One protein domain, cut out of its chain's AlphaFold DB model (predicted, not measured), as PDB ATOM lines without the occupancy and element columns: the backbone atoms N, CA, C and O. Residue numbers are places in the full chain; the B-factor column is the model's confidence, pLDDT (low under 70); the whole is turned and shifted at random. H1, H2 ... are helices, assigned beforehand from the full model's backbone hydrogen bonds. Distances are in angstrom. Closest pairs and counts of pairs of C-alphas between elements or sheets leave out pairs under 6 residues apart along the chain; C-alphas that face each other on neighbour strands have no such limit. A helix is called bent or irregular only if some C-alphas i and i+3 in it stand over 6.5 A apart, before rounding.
ATOM      1  N   PRO A  21     117.086 144.841  73.249       81.56
ATOM      2  CA  PRO A  21     117.322 144.289  71.910       81.56
ATOM      3  C   PRO A  21     116.143 144.513  70.952       81.56
ATOM      4  O   PRO A  21     116.327 144.780  69.768       81.56
ATOM      5  N   VAL A  22     114.919 144.483  71.487       86.06
ATOM      6  CA  VAL A  22     113.688 144.770  70.741       86.06
ATOM      7  C   VAL A  22     113.647 146.230  70.283       86.06
ATOM      8  O   VAL A  22     113.403 146.497  69.108       86.06
ATOM      9  N   GLN A  23     113.944 147.182  71.175       86.25
ATOM     10  CA  GLN A  23     114.039 148.604  70.824       86.25
ATOM     11  C   GLN A  23     115.124 148.850  69.771       86.25
ATOM     12  O   GLN A  23     114.889 149.590  68.820       86.25
ATOM     13  N   LEU A  24     116.282 148.192  69.892       85.19
ATOM     14  CA  LEU A  24     117.357 148.276  68.900       85.19
ATOM     15  C   LEU A  24     116.917 147.746  67.532       85.19
ATOM     16  O   LEU A  24     117.214 148.380  66.524       85.19
ATOM     17  N   LYS A  25     116.147 146.652  67.484       88.25
ATOM     18  CA  LYS A  25     115.584 146.117  66.236       88.25
ATOM     19  C   LYS A  25     114.635 147.112  65.564       88.25
ATOM     20  O   LYS A  25     114.703 147.290  64.350       88.25
ATOM     21  N   TYR A  26     113.779 147.788  66.332       91.25
ATOM     22  CA  TYR A  26     112.910 148.842  65.795       91.25
ATOM     23  C   TYR A  26     113.701 150.059  65.320       91.25
ATOM     24  O   TYR A  26     113.445 150.570  64.236       91.25
ATOM     25  N   ILE A  27     114.694 150.494  66.095       91.88
ATOM     26  CA  ILE A  27     115.567 151.612  65.729       91.88
ATOM     27  C   ILE A  27     116.330 151.300  64.445       91.88
ATOM     28  O   ILE A  27     116.386 152.151  63.565       91.88
ATOM     29  N   HIS A  28     116.862 150.084  64.307       91.94
ATOM     30  CA  HIS A  28     117.514 149.646  63.080       91.94
ATOM     31  C   HIS A  28     116.559 149.739  61.892       91.94
ATOM     32  O   HIS A  28     116.879 150.436  60.938       91.94
ATOM     33  N   LYS A  29     115.353 149.157  61.999       92.44
ATOM     34  CA  LYS A  29     114.327 149.255  60.949       92.44
ATOM     35  C   LYS A  29     114.012 150.704  60.570       92.44
ATOM     36  O   LYS A  29     113.888 150.999  59.392       92.44
ATOM     37  N   ILE A  30     113.897 151.608  61.547       92.19
ATOM     38  CA  ILE A  30     113.592 153.024  61.286       92.19
ATOM     39  C   ILE A  30     114.761 153.735  60.590       92.19
ATOM     40  O   ILE A  30     114.556 154.536  59.680       92.19
ATOM     41  N   LEU A  31     115.994 153.478  61.028       93.00
ATOM     42  CA  LEU A  31     117.175 154.163  60.505       93.00
ATOM     43  C   LEU A  31     117.622 153.619  59.143       93.00
ATOM     44  O   LEU A  31     118.144 154.390  58.340       93.00
ATOM     45  N   SER A  32     117.402 152.330  58.870       91.62
ATOM     46  CA  SER A  32     117.823 151.675  57.629       91.62
ATOM     47  C   SER A  32     116.828 151.825  56.478       91.62
ATOM     48  O   SER A  32     117.224 151.665  55.328       91.62
ATOM     49  N   HIS A  33     115.548 152.106  56.751       92.12
ATOM     50  CA  HIS A  33     114.531 152.182  55.700       92.12
ATOM     51  C   HIS A  33     114.756 153.406  54.790       92.12
ATOM     52  O   HIS A  33     114.866 154.524  55.312       92.12
ATOM     53  N   PRO A  34     114.800 153.246  53.454       91.12
ATOM     54  CA  PRO A  34     115.018 154.362  52.532       91.12
ATOM     55  C   PRO A  34     113.854 155.361  52.557       91.12
ATOM     56  O   PRO A  34     114.096 156.560  52.641       91.12
ATOM     57  N   ASP A  35     112.612 154.871  52.630       93.69
ATOM     58  CA  ASP A  35     111.406 155.713  52.515       93.69
ATOM     59  C   ASP A  35     111.043 156.501  53.784       93.69
ATOM     60  O   ASP A  35     110.084 157.272  53.807       93.69
ATOM     61  N   ILE A  36     111.783 156.308  54.882       92.81
ATOM     62  CA  ILE A  36     111.548 157.077  56.105       92.81
ATOM     63  C   ILE A  36     112.236 158.434  55.985       92.81
ATOM     64  O   ILE A  36     113.458 158.524  55.857       92.81
ATOM     65  N   GLU A  37     111.430 159.482  56.126       94.75
ATOM     66  CA  GLU A  37     111.852 160.879  56.147       94.75
ATOM     67  C   GLU A  37     113.014 161.142  57.128       94.75
ATOM     68  O   GLU A  37     112.981 160.727  58.296       94.75
ATOM     69  N   GLU A  38     114.022 161.903  56.688       93.12
ATOM     70  CA  GLU A  38     115.217 162.197  57.493       93.12
ATOM     71  C   GLU A  38     114.877 162.939  58.798       93.12
ATOM     72  O   GLU A  38     115.533 162.741  59.821       93.12
ATOM     73  N   SER A  39     113.800 163.734  58.826       94.12
ATOM     74  CA  SER A  39     113.337 164.404  60.049       94.12
ATOM     75  C   SER A  39     112.962 163.400  61.153       94.12
ATOM     76  O   SER A  39     113.304 163.598  62.325       94.12
ATOM     77  N   LYS A  40     112.335 162.269  60.794       93.94
ATOM     78  CA  LYS A  40     111.981 161.183  61.722       93.94
ATOM     79  C   LYS A  40     113.223 160.420  62.173       93.94
ATOM     80  O   LYS A  40     113.365 160.146  63.367       93.94
ATOM     81  N   LYS A  41     114.167 160.158  61.262       93.00
ATOM     82  CA  LYS A  41     115.471 159.555  61.600       93.00
ATOM     83  C   LYS A  41     116.243 160.426  62.591       93.00
ATOM     84  O   LYS A  41     116.755 159.919  63.589       93.00
ATOM     85  N   ASN A  42     116.239 161.742  62.394       94.19
ATOM     86  CA  ASN A  42     116.869 162.701  63.300       94.19
ATOM     87  C   ASN A  42     116.217 162.737  64.687       94.19
ATOM     88  O   ASN A  42     116.931 162.835  65.688       94.19
ATOM     89  N   LYS A  43     114.890 162.581  64.787       94.75
ATOM     90  CA  LYS A  43     114.207 162.430  66.086       94.75
ATOM     91  C   LYS A  43     114.700 161.192  66.838       94.75
ATOM     92  O   LYS A  43     115.043 161.296  68.014       94.75
ATOM     93  N   VAL A  44     114.813 160.049  66.158       93.94
ATOM     94  CA  VAL A  44     115.353 158.816  66.759       93.94
ATOM     95  C   VAL A  44     116.811 159.003  67.179       93.94
ATOM     96  O   VAL A  44     117.153 158.720  68.326       93.94
ATOM     97  N   LYS A  45     117.663 159.555  66.305       94.31
ATOM     98  CA  LYS A  45     119.069 159.869  66.617       94.31
ATOM     99  C   LYS A  45     119.188 160.787  67.844       94.31
ATOM    100  O   LYS A  45     120.024 160.543  68.707       94.31
ATOM    101  N   LYS A  46     118.320 161.794  67.991       94.62
ATOM    102  CA  LYS A  46     118.299 162.686  69.167       94.62
ATOM    103  C   LYS A  46     117.962 161.940  70.463       94.62
ATOM    104  O   LYS A  46     118.600 162.183  71.487       94.62
ATOM    105  N   ILE A  47     117.008 161.007  70.417       91.94
ATOM    106  CA  ILE A  47     116.676 160.138  71.560       91.94
ATOM    107  C   ILE A  47     117.879 159.260  71.928       91.94
ATOM    108  O   ILE A  47     118.206 159.137  73.109       91.94
ATOM    109  N   LEU A  48     118.575 158.704  70.928       92.75
ATOM    110  CA  LEU A  48     119.807 157.942  71.148       92.75
ATOM    111  C   LEU A  48     120.873 158.790  71.849       92.75
ATOM    112  O   LEU A  48     121.408 158.362  72.868       92.75
ATOM    113  N   VAL A  49     121.147 160.006  71.365       94.94
ATOM    114  CA  VAL A  49     122.121 160.907  72.007       94.94
ATOM    115  C   VAL A  49     121.751 161.149  73.468       94.94
ATOM    116  O   VAL A  49     122.597 160.988  74.344       94.94
ATOM    117  N   SER A  50     120.486 161.479  73.746       92.62
ATOM    118  CA  SER A  50     120.010 161.715  75.113       92.62
ATOM    119  C   SER A  50     120.263 160.506  76.022       92.62
ATOM    120  O   SER A  50     120.903 160.631  77.067       92.62
ATOM    121  N   LYS A  51     119.871 159.302  75.580       90.00
ATOM    122  CA  LYS A  51     120.014 158.073  76.376       90.00
ATOM    123  C   LYS A  51     121.479 157.671  76.603       90.00
ATOM    124  O   LYS A  51     121.819 157.187  77.678       90.00
ATOM    125  N   TYR A  52     122.363 157.909  75.632       94.12
ATOM    126  CA  TYR A  52     123.782 157.532  75.712       94.12
ATOM    127  C   TYR A  52     124.717 158.657  76.192       94.12
ATOM    128  O   TYR A  52     125.928 158.444  76.275       94.12
ATOM    129  N   SER A  53     124.190 159.829  76.562       94.56
ATOM    130  CA  SER A  53     125.003 160.978  76.994       94.56
ATOM    131  C   SER A  53     125.829 160.671  78.246       94.56
ATOM    132  O   SER A  53     127.036 160.905  78.273       94.56
ATOM    133  N   TRP A  54     125.214 160.058  79.260       94.19
ATOM    134  CA  TRP A  54     125.915 159.649  80.481       94.19
ATOM    135  C   TRP A  54     126.994 158.595  80.225       94.19
ATOM    136  O   TRP A  54     128.064 158.642  80.832       94.19
ATOM    137  N   TRP A  55     126.738 157.664  79.302       95.62
ATOM    138  CA  TRP A  55     127.737 156.683  78.890       95.62
ATOM    139  C   TRP A  55     128.941 157.370  78.234       95.62
ATOM    140  O   TRP A  55     130.075 157.048  78.586       95.62
ATOM    141  N   ALA A  56     128.715 158.348  77.349       96.19
ATOM    142  CA  ALA A  56     129.784 159.119  76.713       96.19
ATOM    143  C   ALA A  56     130.600 159.937  77.731       96.19
ATOM    144  O   ALA A  56     131.828 159.895  77.699       96.19
ATOM    145  N   ILE A  57     129.945 160.594  78.694       95.25
ATOM    146  CA  ILE A  57     130.619 161.289  79.808       95.25
ATOM    147  C   ILE A  57     131.507 160.317  80.596       95.25
ATOM    148  O   ILE A  57     132.666 160.612  80.886       95.25
ATOM    149  N   ARG A  58     131.010 159.109  80.886       96.44
ATOM    150  CA  ARG A  58     131.808 158.077  81.560       96.44
ATOM    151  C   ARG A  58     133.015 157.637  80.721       96.44
ATOM    152  O   ARG A  58     134.064 157.345  81.289       96.44
ATOM    153  N   GLN A  59     132.914 157.625  79.385       97.31
ATOM    154  CA  GLN A  59     134.078 157.382  78.518       97.31
ATOM    155  C   GLN A  59     135.142 158.478  78.668       97.31
ATOM    156  O   GLN A  59     136.323 158.145  78.747       97.31
ATOM    157  N   ALA A  60     134.747 159.751  78.772       96.19
ATOM    158  CA  ALA A  60     135.674 160.859  79.015       96.19
ATOM    159  C   ALA A  60     136.415 160.707  80.354       96.19
ATOM    160  O   ALA A  60     137.641 160.788  80.406       96.19
ATOM    161  N   GLN A  61     135.685 160.389  81.425       95.00
ATOM    162  CA  GLN A  61     136.262 160.158  82.754       95.00
ATOM    163  C   GLN A  61     137.239 158.974  82.759       95.00
ATOM    164  O   GLN A  61     138.346 159.069  83.292       95.00
ATOM    165  N   ASN A  62     136.856 157.862  82.120       96.25
ATOM    166  CA  ASN A  62     137.722 156.694  81.970       96.25
ATOM    167  C   ASN A  62     138.991 157.032  81.180       96.25
ATOM    168  O   ASN A  62     140.074 156.589  81.555       96.25
ATOM    169  N   PHE A  63     138.872 157.835  80.120       95.44
ATOM    170  CA  PHE A  63     140.003 158.311  79.328       95.44
ATOM    171  C   PHE A  63     140.961 159.160  80.174       95.44
ATOM    172  O   PHE A  63     142.157 158.876  80.212       95.44
ATOM    173  N   GLN A  64     140.442 160.140  80.922       92.12
ATOM    174  CA  GLN A  64     141.250 160.969  81.820       92.12
ATOM    175  C   GLN A  64     141.976 160.136  82.880       92.12
ATOM    176  O   GLN A  64     143.171 160.334  83.098       92.12
ATOM    177  N   LYS A  65     141.283 159.168  83.496       93.75
ATOM    178  CA  LYS A  65     141.874 158.260  84.489       93.75
ATOM    179  C   LYS A  65     142.959 157.374  83.877       93.75
ATOM    180  O   LYS A  65     144.030 157.236  84.461       93.75
ATOM    181  N   HIS A  66     142.698 156.793  82.706       93.00
ATOM    182  CA  HIS A  66     143.629 155.892  82.026       93.00
ATOM    183  C   HIS A  66     144.938 156.597  81.642       93.00
ATOM    184  O   HIS A  66     146.013 156.051  81.868       93.00
ATOM    185  N   TYR A  67     144.851 157.832  81.140       88.00
ATOM    186  CA  TYR A  67     146.018 158.631  80.749       88.00
ATOM    187  C   TYR A  67     146.567 159.534  81.862       88.00
ATOM    188  O   TYR A  67     147.488 160.307  81.609       88.00
ATOM    189  N   LYS A  68     146.024 159.447  83.087       88.88
ATOM    190  CA  LYS A  68     146.408 160.281  84.241       88.88
ATOM    191  C   LYS A  68     146.440 161.782  83.898       88.88
ATOM    192  O   LYS A  68     147.360 162.503  84.282       88.88
ATOM    193  N   ILE A  69     145.447 162.246  83.136       82.56
ATOM    194  CA  ILE A  69     145.376 163.632  82.659       82.56
ATOM    195  C   ILE A  69     145.094 164.547  83.847       82.56
ATOM    196  O   ILE A  69     144.089 164.380  84.539       82.56
ATOM    197  N   ASN A  70     145.963 165.534  84.065       78.12
ATOM    198  CA  ASN A  70     145.755 166.529  85.108       78.12
ATOM    199  C   ASN A  70     144.570 167.447  84.730       78.12
ATOM    200  O   ASN A  70     144.578 167.996  83.625       78.12
ATOM    201  N   PRO A  71     143.577 167.667  85.612       77.44
ATOM    202  CA  PRO A  71     142.486 168.613  85.365       77.44
ATOM    203  C   PRO A  71     142.935 170.056  85.083       77.44
ATOM    204  O   PRO A  71     142.184 170.812  84.469       77.44
ATOM    205  N   SER A  72     144.146 170.447  85.501       72.25
ATOM    206  CA  SER A  72     144.742 171.743  85.143       72.25
ATOM    207  C   SER A  72     145.165 171.829  83.674       72.25
ATOM    208  O   SER A  72     145.278 172.925  83.131       72.25
ATOM    209  N   TYR A  73     145.403 170.681  83.032       74.69
ATOM    210  CA  TYR A  73     145.804 170.585  81.633       74.69
ATOM    211  C   TYR A  73     144.590 170.636  80.701       74.69
ATOM    212  O   TYR A  73     144.560 171.458  79.791       74.69
ATOM    213  N   VAL A  74     143.578 169.806  80.972       81.12
ATOM    214  CA  VAL A  74     142.257 169.887  80.331       81.12
ATOM    215  C   VAL A  74     141.185 169.726  81.392       81.12
ATOM    216  O   VAL A  74     141.178 168.737  82.134       81.12
ATOM    217  N   LYS A  75     140.246 170.674  81.431       84.75
ATOM    218  CA  LYS A  75     139.143 170.636  82.392       84.75
ATOM    219  C   LYS A  75     138.247 169.430  82.109       84.75
ATOM    220  O   LYS A  75     137.941 169.113  80.960       84.75
ATOM    221  N   CYS A  76     137.734 168.792  83.161       87.62
ATOM    222  CA  CYS A  76     136.807 167.663  83.012       87.62
ATOM    223  C   CYS A  76     135.552 168.031  82.203       87.62
ATOM    224  O   CYS A  76     135.035 167.206  81.456       87.62
ATOM    225  N   SER A  77     135.077 169.277  82.305       87.88
ATOM    226  CA  SER A  77     133.950 169.776  81.509       87.88
ATOM    227  C   SER A  77     134.237 169.772  80.005       87.88
ATOM    228  O   SER A  77     133.366 169.380  79.234       87.88
ATOM    229  N   GLU A  78     135.448 170.146  79.585       88.94
ATOM    230  CA  GLU A  78     135.859 170.151  78.174       88.94
ATOM    231  C   GLU A  78     135.955 168.725  77.626       88.94
ATOM    232  O   GLU A  78     135.435 168.438  76.551       88.94
ATOM    233  N   MET A  79     136.521 167.798  78.406       92.19
ATOM    234  CA  MET A  79     136.562 166.374  78.048       92.19
ATOM    235  C   MET A  79     135.157 165.772  77.924       92.19
ATOM    236  O   MET A  79     134.873 165.034  76.979       92.19
ATOM    237  N   ASN A  80     134.248 166.119  78.840       94.00
ATOM    238  CA  ASN A  80     132.851 165.690  78.770       94.00
ATOM    239  C   ASN A  80     132.163 166.231  77.509       94.00
ATOM    240  O   ASN A  80     131.481 165.480  76.811       94.00
ATOM    241  N   GLN A  81     132.365 167.512  77.190       94.31
ATOM    242  CA  GLN A  81     131.828 168.127  75.976       94.31
ATOM    243  C   GLN A  81     132.396 167.478  74.712       94.31
ATOM    244  O   GLN A  81     131.630 167.184  73.798       94.31
ATOM    245  N   ALA A  82     133.696 167.179  74.672       94.88
ATOM    246  CA  ALA A  82     134.326 166.488  73.550       94.88
ATOM    247  C   ALA A  82     133.741 165.083  73.336       94.88
ATOM    248  O   ALA A  82     133.426 164.708  72.206       94.88
ATOM    249  N   ALA A  83     133.509 164.321  74.408       97.31
ATOM    250  CA  ALA A  83     132.862 163.015  74.298       97.31
ATOM    251  C   ALA A  83     131.408 163.113  73.810       97.31
ATOM    252  O   ALA A  83     130.993 162.333  72.952       97.31
ATOM    253  N   LEU A  84     130.633 164.079  74.313       96.81
ATOM    254  CA  LEU A  84     129.268 164.325  73.832       96.81
ATOM    255  C   LEU A  84     129.262 164.756  72.362       96.81
ATOM    256  O   LEU A  84     128.441 164.276  71.580       96.81
ATOM    257  N   TYR A  85     130.207 165.606  71.963       96.56
ATOM    258  CA  TYR A  85     130.382 166.017  70.575       96.56
ATOM    259  C   TYR A  85     130.712 164.821  69.674       96.56
ATOM    260  O   TYR A  85     130.079 164.652  68.633       96.56
ATOM    261  N   GLY A  86     131.613 163.932  70.102       96.38
ATOM    262  CA  GLY A  86     131.924 162.687  69.395       96.38
ATOM    263  C   GLY A  86     130.715 161.762  69.236       96.38
ATOM    264  O   GLY A  86     130.523 161.185  68.166       96.38
ATOM    265  N   LEU A  87     129.853 161.674  70.257       96.56
ATOM    266  CA  LEU A  87     128.588 160.936  70.188       96.56
ATOM    267  C   LEU A  87     127.611 161.565  69.182       96.56
ATOM    268  O   LEU A  87     127.034 160.869  68.357       96.56
ATOM    269  N   VAL A  88     127.426 162.886  69.208       97.12
ATOM    270  CA  VAL A  88     126.561 163.577  68.233       97.12
ATOM    271  C   VAL A  88     127.108 163.417  66.813       97.12
ATOM    272  O   VAL A  88     126.351 163.185  65.868       97.12
ATOM    273  N   ARG A  89     128.432 163.507  66.656       96.56
ATOM    274  CA  ARG A  89     129.122 163.360  65.373       96.56
ATOM    275  C   ARG A  89     128.953 161.954  64.800       96.56
ATOM    276  O   ARG A  89     128.692 161.847  63.603       96.56
ATOM    277  N   SER A  90     129.038 160.900  65.617       96.56
ATOM    278  CA  SER A  90     128.799 159.525  65.153       96.56
ATOM    279  C   SER A  90     127.359 159.338  64.668       96.56
ATOM    280  O   SER A  90     127.132 158.728  63.625       96.56
ATOM    281  N   MET A  91     126.376 159.935  65.349       95.38
ATOM    282  CA  MET A  91     124.961 159.776  64.992       95.38
ATOM    283  C   MET A  91     124.595 160.317  63.605       95.38
ATOM    284  O   MET A  91     123.589 159.881  63.046       95.38
ATOM    285  N   LYS A  92     125.404 161.204  63.007       93.38
ATOM    286  CA  LYS A  92     125.176 161.681  61.630       93.38
ATOM    287  C   LYS A  92     125.158 160.527  60.622       93.38
ATOM    288  O   LYS A  92     124.247 160.465  59.803       93.38
ATOM    289  N   ASN A  93     126.095 159.588  60.765       92.94
ATOM    290  CA  ASN A  93     126.310 158.475  59.831       92.94
ATOM    291  C   ASN A  93     125.814 157.125  60.374       92.94
ATOM    292  O   ASN A  93     126.054 156.081  59.772       92.94
ATOM    293  N   TYR A  94     125.157 157.121  61.532       94.19
ATOM    294  CA  TYR A  94     124.689 155.898  62.170       94.19
ATOM    295  C   TYR A  94     123.391 155.389  61.528       94.19
ATOM    296  O   TYR A  94     122.388 156.104  61.484       94.19
ATOM    297  N   ASN A  95     123.403 154.131  61.081       91.81
ATOM    298  CA  ASN A  95     122.290 153.453  60.398       91.81
ATOM    299  C   ASN A  95     121.624 152.346  61.246       91.81
ATOM    300  O   ASN A  95     120.744 151.630  60.769       91.81
ATOM    301  N   GLY A  96     122.046 152.167  62.500       89.12
ATOM    302  CA  GLY A  96     121.463 151.172  63.402       89.12
ATOM    303  C   GLY A  96     121.904 149.724  63.188       89.12
ATOM    304  O   GLY A  96     121.358 148.861  63.866       89.12
ATOM    305  N   SER A  97     122.843 149.430  62.279       88.31
ATOM    306  CA  SER A  97     123.281 148.045  62.007       88.31
ATOM    307  C   SER A  97     124.057 147.407  63.164       88.31
ATOM    308  O   SER A  97     124.042 146.193  63.347       88.31
ATOM    309  N   VAL A  98     124.733 148.232  63.957       90.31
ATOM    310  CA  VAL A  98     125.567 147.835  65.093       90.31
ATOM    311  C   VAL A  98     125.110 148.569  66.344       90.31
ATOM    312  O   VAL A  98     124.392 149.558  66.255       90.31
ATOM    313  N   SER A  99     125.535 148.126  67.527       90.88
ATOM    314  CA  SER A  99     125.198 148.835  68.764       90.88
ATOM    315  C   SER A  99     125.736 150.278  68.754       90.88
ATOM    316  O   SER A  99     126.840 150.554  68.271       90.88
ATOM    317  N   VAL A 100     124.972 151.203  69.347       92.31
ATOM    318  CA  VAL A 100     125.356 152.623  69.463       92.31
ATOM    319  C   VAL A 100     126.716 152.774  70.143       92.31
ATOM    320  O   VAL A 100     127.524 153.606  69.730       92.31
ATOM    321  N   THR A 101     126.980 151.965  71.171       93.62
ATOM    322  CA  THR A 101     128.223 152.020  71.945       93.62
ATOM    323  C   THR A 101     129.417 151.572  71.118       93.62
ATOM    324  O   THR A 101     130.421 152.282  71.089       93.62
ATOM    325  N   SER A 102     129.309 150.444  70.408       93.12
ATOM    326  CA  SER A 102     130.382 149.935  69.549       93.12
ATOM    327  C   SER A 102     130.707 150.915  68.427       93.12
ATOM    328  O   SER A 102     131.876 151.221  68.207       93.12
ATOM    329  N   PHE A 103     129.683 151.464  67.771       95.06
ATOM    330  CA  PHE A 103     129.865 152.426  66.686       95.06
ATOM    331  C   PHE A 103     130.482 153.741  67.172       95.06
ATOM    332  O   PHE A 103     131.471 154.233  66.632       95.06
ATOM    333  N   SER A 104     129.923 154.311  68.241       95.88
ATOM    334  CA  SER A 104     130.307 155.646  68.709       95.88
ATOM    335  C   SER A 104     131.645 155.665  69.435       95.88
ATOM    336  O   SER A 104     132.260 156.724  69.532       95.88
ATOM    337  N   ARG A 105     132.131 154.516  69.925       96.25
ATOM    338  CA  ARG A 105     133.397 154.422  70.666       96.25
ATOM    339  C   ARG A 105     134.573 155.017  69.893       96.25
ATOM    340  O   ARG A 105     135.386 155.712  70.496       96.25
ATOM    341  N   PHE A 106     134.658 154.771  68.586       95.62
ATOM    342  CA  PHE A 106     135.745 155.293  67.752       95.62
ATOM    343  C   PHE A 106     135.690 156.817  67.623       95.62
ATOM    344  O   PHE A 106     136.695 157.483  67.848       95.62
ATOM    345  N   HIS A 107     134.507 157.369  67.346       96.25
ATOM    346  CA  HIS A 107     134.301 158.813  67.213       96.25
ATOM    347  C   HIS A 107     134.535 159.562  68.527       96.25
ATOM    348  O   HIS A 107     135.183 160.602  68.540       96.25
ATOM    349  N   ILE A 108     134.041 159.017  69.641       96.81
ATOM    350  CA  ILE A 108     134.270 159.584  70.975       96.81
ATOM    351  C   ILE A 108     135.762 159.580  71.296       96.81
ATOM    352  O   ILE A 108     136.290 160.583  71.762       96.81
ATOM    353  N   LYS A 109     136.457 158.470  71.021       95.25
ATOM    354  CA  LYS A 109     137.898 158.368  71.249       95.25
ATOM    355  C   LYS A 109     138.664 159.395  70.401       95.25
ATOM    356  O   LYS A 109     139.486 160.102  70.969       95.25
ATOM    357  N   ASP A 110     138.369 159.520  69.103       93.88
ATOM    358  CA  ASP A 110     138.963 160.540  68.212       93.88
ATOM    359  C   ASP A 110     138.796 161.958  68.783       93.88
ATOM    360  O   ASP A 110     139.780 162.677  68.948       93.88
ATOM    361  N   GLU A 111     137.580 162.342  69.183       94.25
ATOM    362  CA  GLU A 111     137.328 163.674  69.750       94.25
ATOM    363  C   GLU A 111     138.000 163.896  71.108       94.25
ATOM    364  O   GLU A 111     138.505 164.985  71.370       94.25
ATOM    365  N   LEU A 112     138.086 162.872  71.960       93.88
ATOM    366  CA  LEU A 112     138.827 162.961  73.221       93.88
ATOM    367  C   LEU A 112     140.326 163.162  72.991       93.88
ATOM    368  O   LEU A 112     140.936 163.982  73.675       93.88
ATOM    369  N   TYR A 113     140.926 162.484  72.007       90.88
ATOM    370  CA  TYR A 113     142.319 162.744  71.629       90.88
ATOM    371  C   TYR A 113     142.501 164.137  71.047       90.88
ATOM    372  O   TYR A 113     143.469 164.811  71.389       90.88
ATOM    373  N   ARG A 114     141.591 164.596  70.184       88.31
ATOM    374  CA  ARG A 114     141.638 165.958  69.641       88.31
ATOM    375  C   ARG A 114     141.538 166.989  70.751       88.31
ATOM    376  O   ARG A 114     142.360 167.890  70.797       88.31
ATOM    377  N   CYS A 115     140.593 166.827  71.673       87.69
ATOM    378  CA  CYS A 115     140.472 167.681  72.849       87.69
ATOM    379  C   CYS A 115     141.761 167.644  73.669       87.69
ATOM    380  O   CYS A 115     142.366 168.680  73.889       87.69
ATOM    381  N   PHE A 116     142.271 166.462  74.007       84.50
ATOM    382  CA  PHE A 116     143.524 166.332  74.746       84.50
ATOM    383  C   PHE A 116     144.719 166.999  74.052       84.50
ATOM    384  O   PHE A 116     145.586 167.561  74.709       84.50
ATOM    385  N   THR A 117     144.788 166.926  72.724       80.12
ATOM    386  CA  THR A 117     145.945 167.414  71.966       80.12
ATOM    387  C   THR A 117     145.858 168.884  71.556       80.12
ATOM    388  O   THR A 117     146.901 169.521  71.362       80.12
ATOM    389  N   ASN A 118     144.638 169.417  71.444       72.62
ATOM    390  CA  ASN A 118     144.347 170.801  71.069       72.62
ATOM    391  C   ASN A 118     144.111 171.699  72.292       72.62
ATOM    392  O   ASN A 118     144.512 172.863  72.273       72.62
ATOM    393  N   SER A 119     143.505 171.173  73.358       59.47
ATOM    394  CA  SER A 119     143.291 171.871  74.626       59.47
ATOM    395  C   SER A 119     144.582 171.845  75.444       59.47
ATOM    396  O   SER A 119     144.748 171.085  76.387       59.47
ATOM    397  N   HIS A 120     145.548 172.672  75.064       61.25
ATOM    398  CA  HIS A 120     146.540 173.154  76.021       61.25
ATOM    399  C   HIS A 120     145.988 174.398  76.697       61.25
ATOM    400  O   HIS A 120     145.299 175.163  76.031       61.25
ATOM    401  N   GLY A 121     146.335 174.617  77.971       49.81
ATOM    402  CA  GLY A 121     145.700 175.570  78.899       49.81
ATOM    403  C   GLY A 121     145.462 177.018  78.443       49.81
ATOM    404  O   GLY A 121     144.831 177.752  79.185       49.81
ATOM    405  N   PHE A 122     145.901 177.421  77.244       47.78
ATOM    406  CA  PHE A 122     145.582 178.700  76.590       47.78
ATOM    407  C   PHE A 122     145.566 178.630  75.039       47.78
ATOM    408  O   PHE A 122     145.756 179.645  74.379       47.78
ATOM    409  N   GLY A 123     145.469 177.445  74.417       49.72
ATOM    410  CA  GLY A 123     145.609 177.276  72.954       49.72
ATOM    411  C   GLY A 123     147.004 177.614  72.390       49.72
ATOM    412  O   GLY A 123     147.197 177.647  71.179       49.72
ATOM    413  N   ARG A 124     147.993 177.862  73.259       51.78
ATOM    414  CA  ARG A 124     149.307 178.421  72.893       51.78
ATOM    415  C   ARG A 124     150.225 177.451  72.150       51.78
ATOM    416  O   ARG A 124     151.000 177.872  71.299       51.78
ATOM    417  N   PHE A 125     150.148 176.160  72.463       54.47
ATOM    418  CA  PHE A 125     151.011 175.134  71.880       54.47
ATOM    419  C   PHE A 125     150.224 173.847  71.641       54.47
ATOM    420  O   PHE A 125     149.363 173.497  72.435       54.47
ATOM    421  N   LYS A 126     150.525 173.130  70.554       61.53
ATOM    422  CA  LYS A 126     149.977 171.785  70.282       61.53
ATOM    423  C   LYS A 126     150.659 170.722  71.157       61.53
ATOM    424  O   LYS A 126     151.829 170.898  71.498       61.53
ATOM    425  N   HIS A 127     150.007 169.572  71.362       62.97
ATOM    426  CA  HIS A 127     150.559 168.395  72.067       62.97
ATOM    427  C   HIS A 127     152.010 168.075  71.725       62.97
ATOM    428  O   HIS A 127     152.848 167.906  72.606       62.97
ATOM    429  N   TYR A 128     152.323 168.055  70.433       65.38
ATOM    430  CA  TYR A 128     153.665 167.797  69.936       65.38
ATOM    431  C   TYR A 128     154.717 168.763  70.516       65.38
ATOM    432  O   TYR A 128     155.798 168.342  70.921       65.38
ATOM    433  N   HIS A 129     154.399 170.053  70.627       63.72
ATOM    434  CA  HIS A 129     155.333 171.050  71.147       63.72
ATOM    435  C   HIS A 129     155.637 170.832  72.632       63.72
ATOM    436  O   HIS A 129     156.794 170.927  73.039       63.72
ATOM    437  N   VAL A 130     154.625 170.483  73.423       63.72
ATOM    438  CA  VAL A 130     154.782 170.302  74.872       63.72
ATOM    439  C   VAL A 130     155.365 168.931  75.213       63.72
ATOM    440  O   VAL A 130     156.265 168.831  76.040       63.72
ATOM    441  N   MET A 131     154.895 167.865  74.564       61.50
ATOM    442  CA  MET A 131     155.246 166.493  74.945       61.50
ATOM    443  C   MET A 131     156.464 165.946  74.205       61.50
ATOM    444  O   MET A 131     157.272 165.253  74.830       61.50
ATOM    445  N   VAL A 132     156.619 166.272  72.915       66.88
ATOM    446  CA  VAL A 132     157.739 165.794  72.085       66.88
ATOM    447  C   VAL A 132     158.893 166.786  72.130       66.88
ATOM    448  O   VAL A 132     159.994 166.418  72.520       66.88
ATOM    449  N   LYS A 133     158.636 168.063  71.826       67.62
ATOM    450  CA  LYS A 133     159.673 169.111  71.867       67.62
ATOM    451  C   LYS A 133     159.996 169.613  73.278       67.62
ATOM    452  O   LYS A 133     160.845 170.484  73.414       67.62
TER     453      LYS A 133
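This is residues 21 to 133 of the 235 residues of an uncharacterized protein of viral metagenome (UniProt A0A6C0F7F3). Helices H3 and H4 cross at the core of a rod, H2b packs over both, the hairpin of H1 and H2a makes one end and short H5 the other. The printed part has 113 residues with five named helices, H1 to H5, and no named strand: all helix. It is loose, with a radius of gyration of the C-alphas of 16.5 A, and spans 53 by 22 by 19 A.

H1, residues 21 to 32, only just touches H2a, residues 38 to 51, with 3 pairs of C-alphas within 8 A; the closest are Leu 31 and Lys 41, 5.8 A. H2, residues 38 to 66, assigned as one helix by its hydrogen bonds, is bent, C-alphas 51 and 54 being 7.4 A apart; H2b is residues 54 to 66. H3, residues 76 to 92, touches H2b, closest C-alphas Ile 57 and Asn 80, 5.0 A. H4, residues 100 to 118, touches H3, closest C-alphas Gly 86 and Ile 108, 4.2 A, at a steep tilt of 47 degrees, opposite ways. H5, residues 127 to 132, touches H4, closest C-alphas Thr 117 and His 127, 4.7 A. Every O i to N i+4 pair is within hydrogen-bond range in H1, H2a, H2b and H5, 12 of 13 in H3 and 13 of 15 in H4. H4 is only just irregular: C-alphas 103 and 106 are 6.6 A apart.

H1 begins at C-alpha 21 (117.322, 144.289, 71.910); H5 ends at C-alpha 132 (157.739, 165.794, 72.085). H3 is 25.1 A long and H4 26.3 A.

The C-alphas farthest apart, Asp 35 and Lys 133, are 53.7 A apart. The printed part has no cut and no long link; residues 119 to 133 have pLDDT under 70.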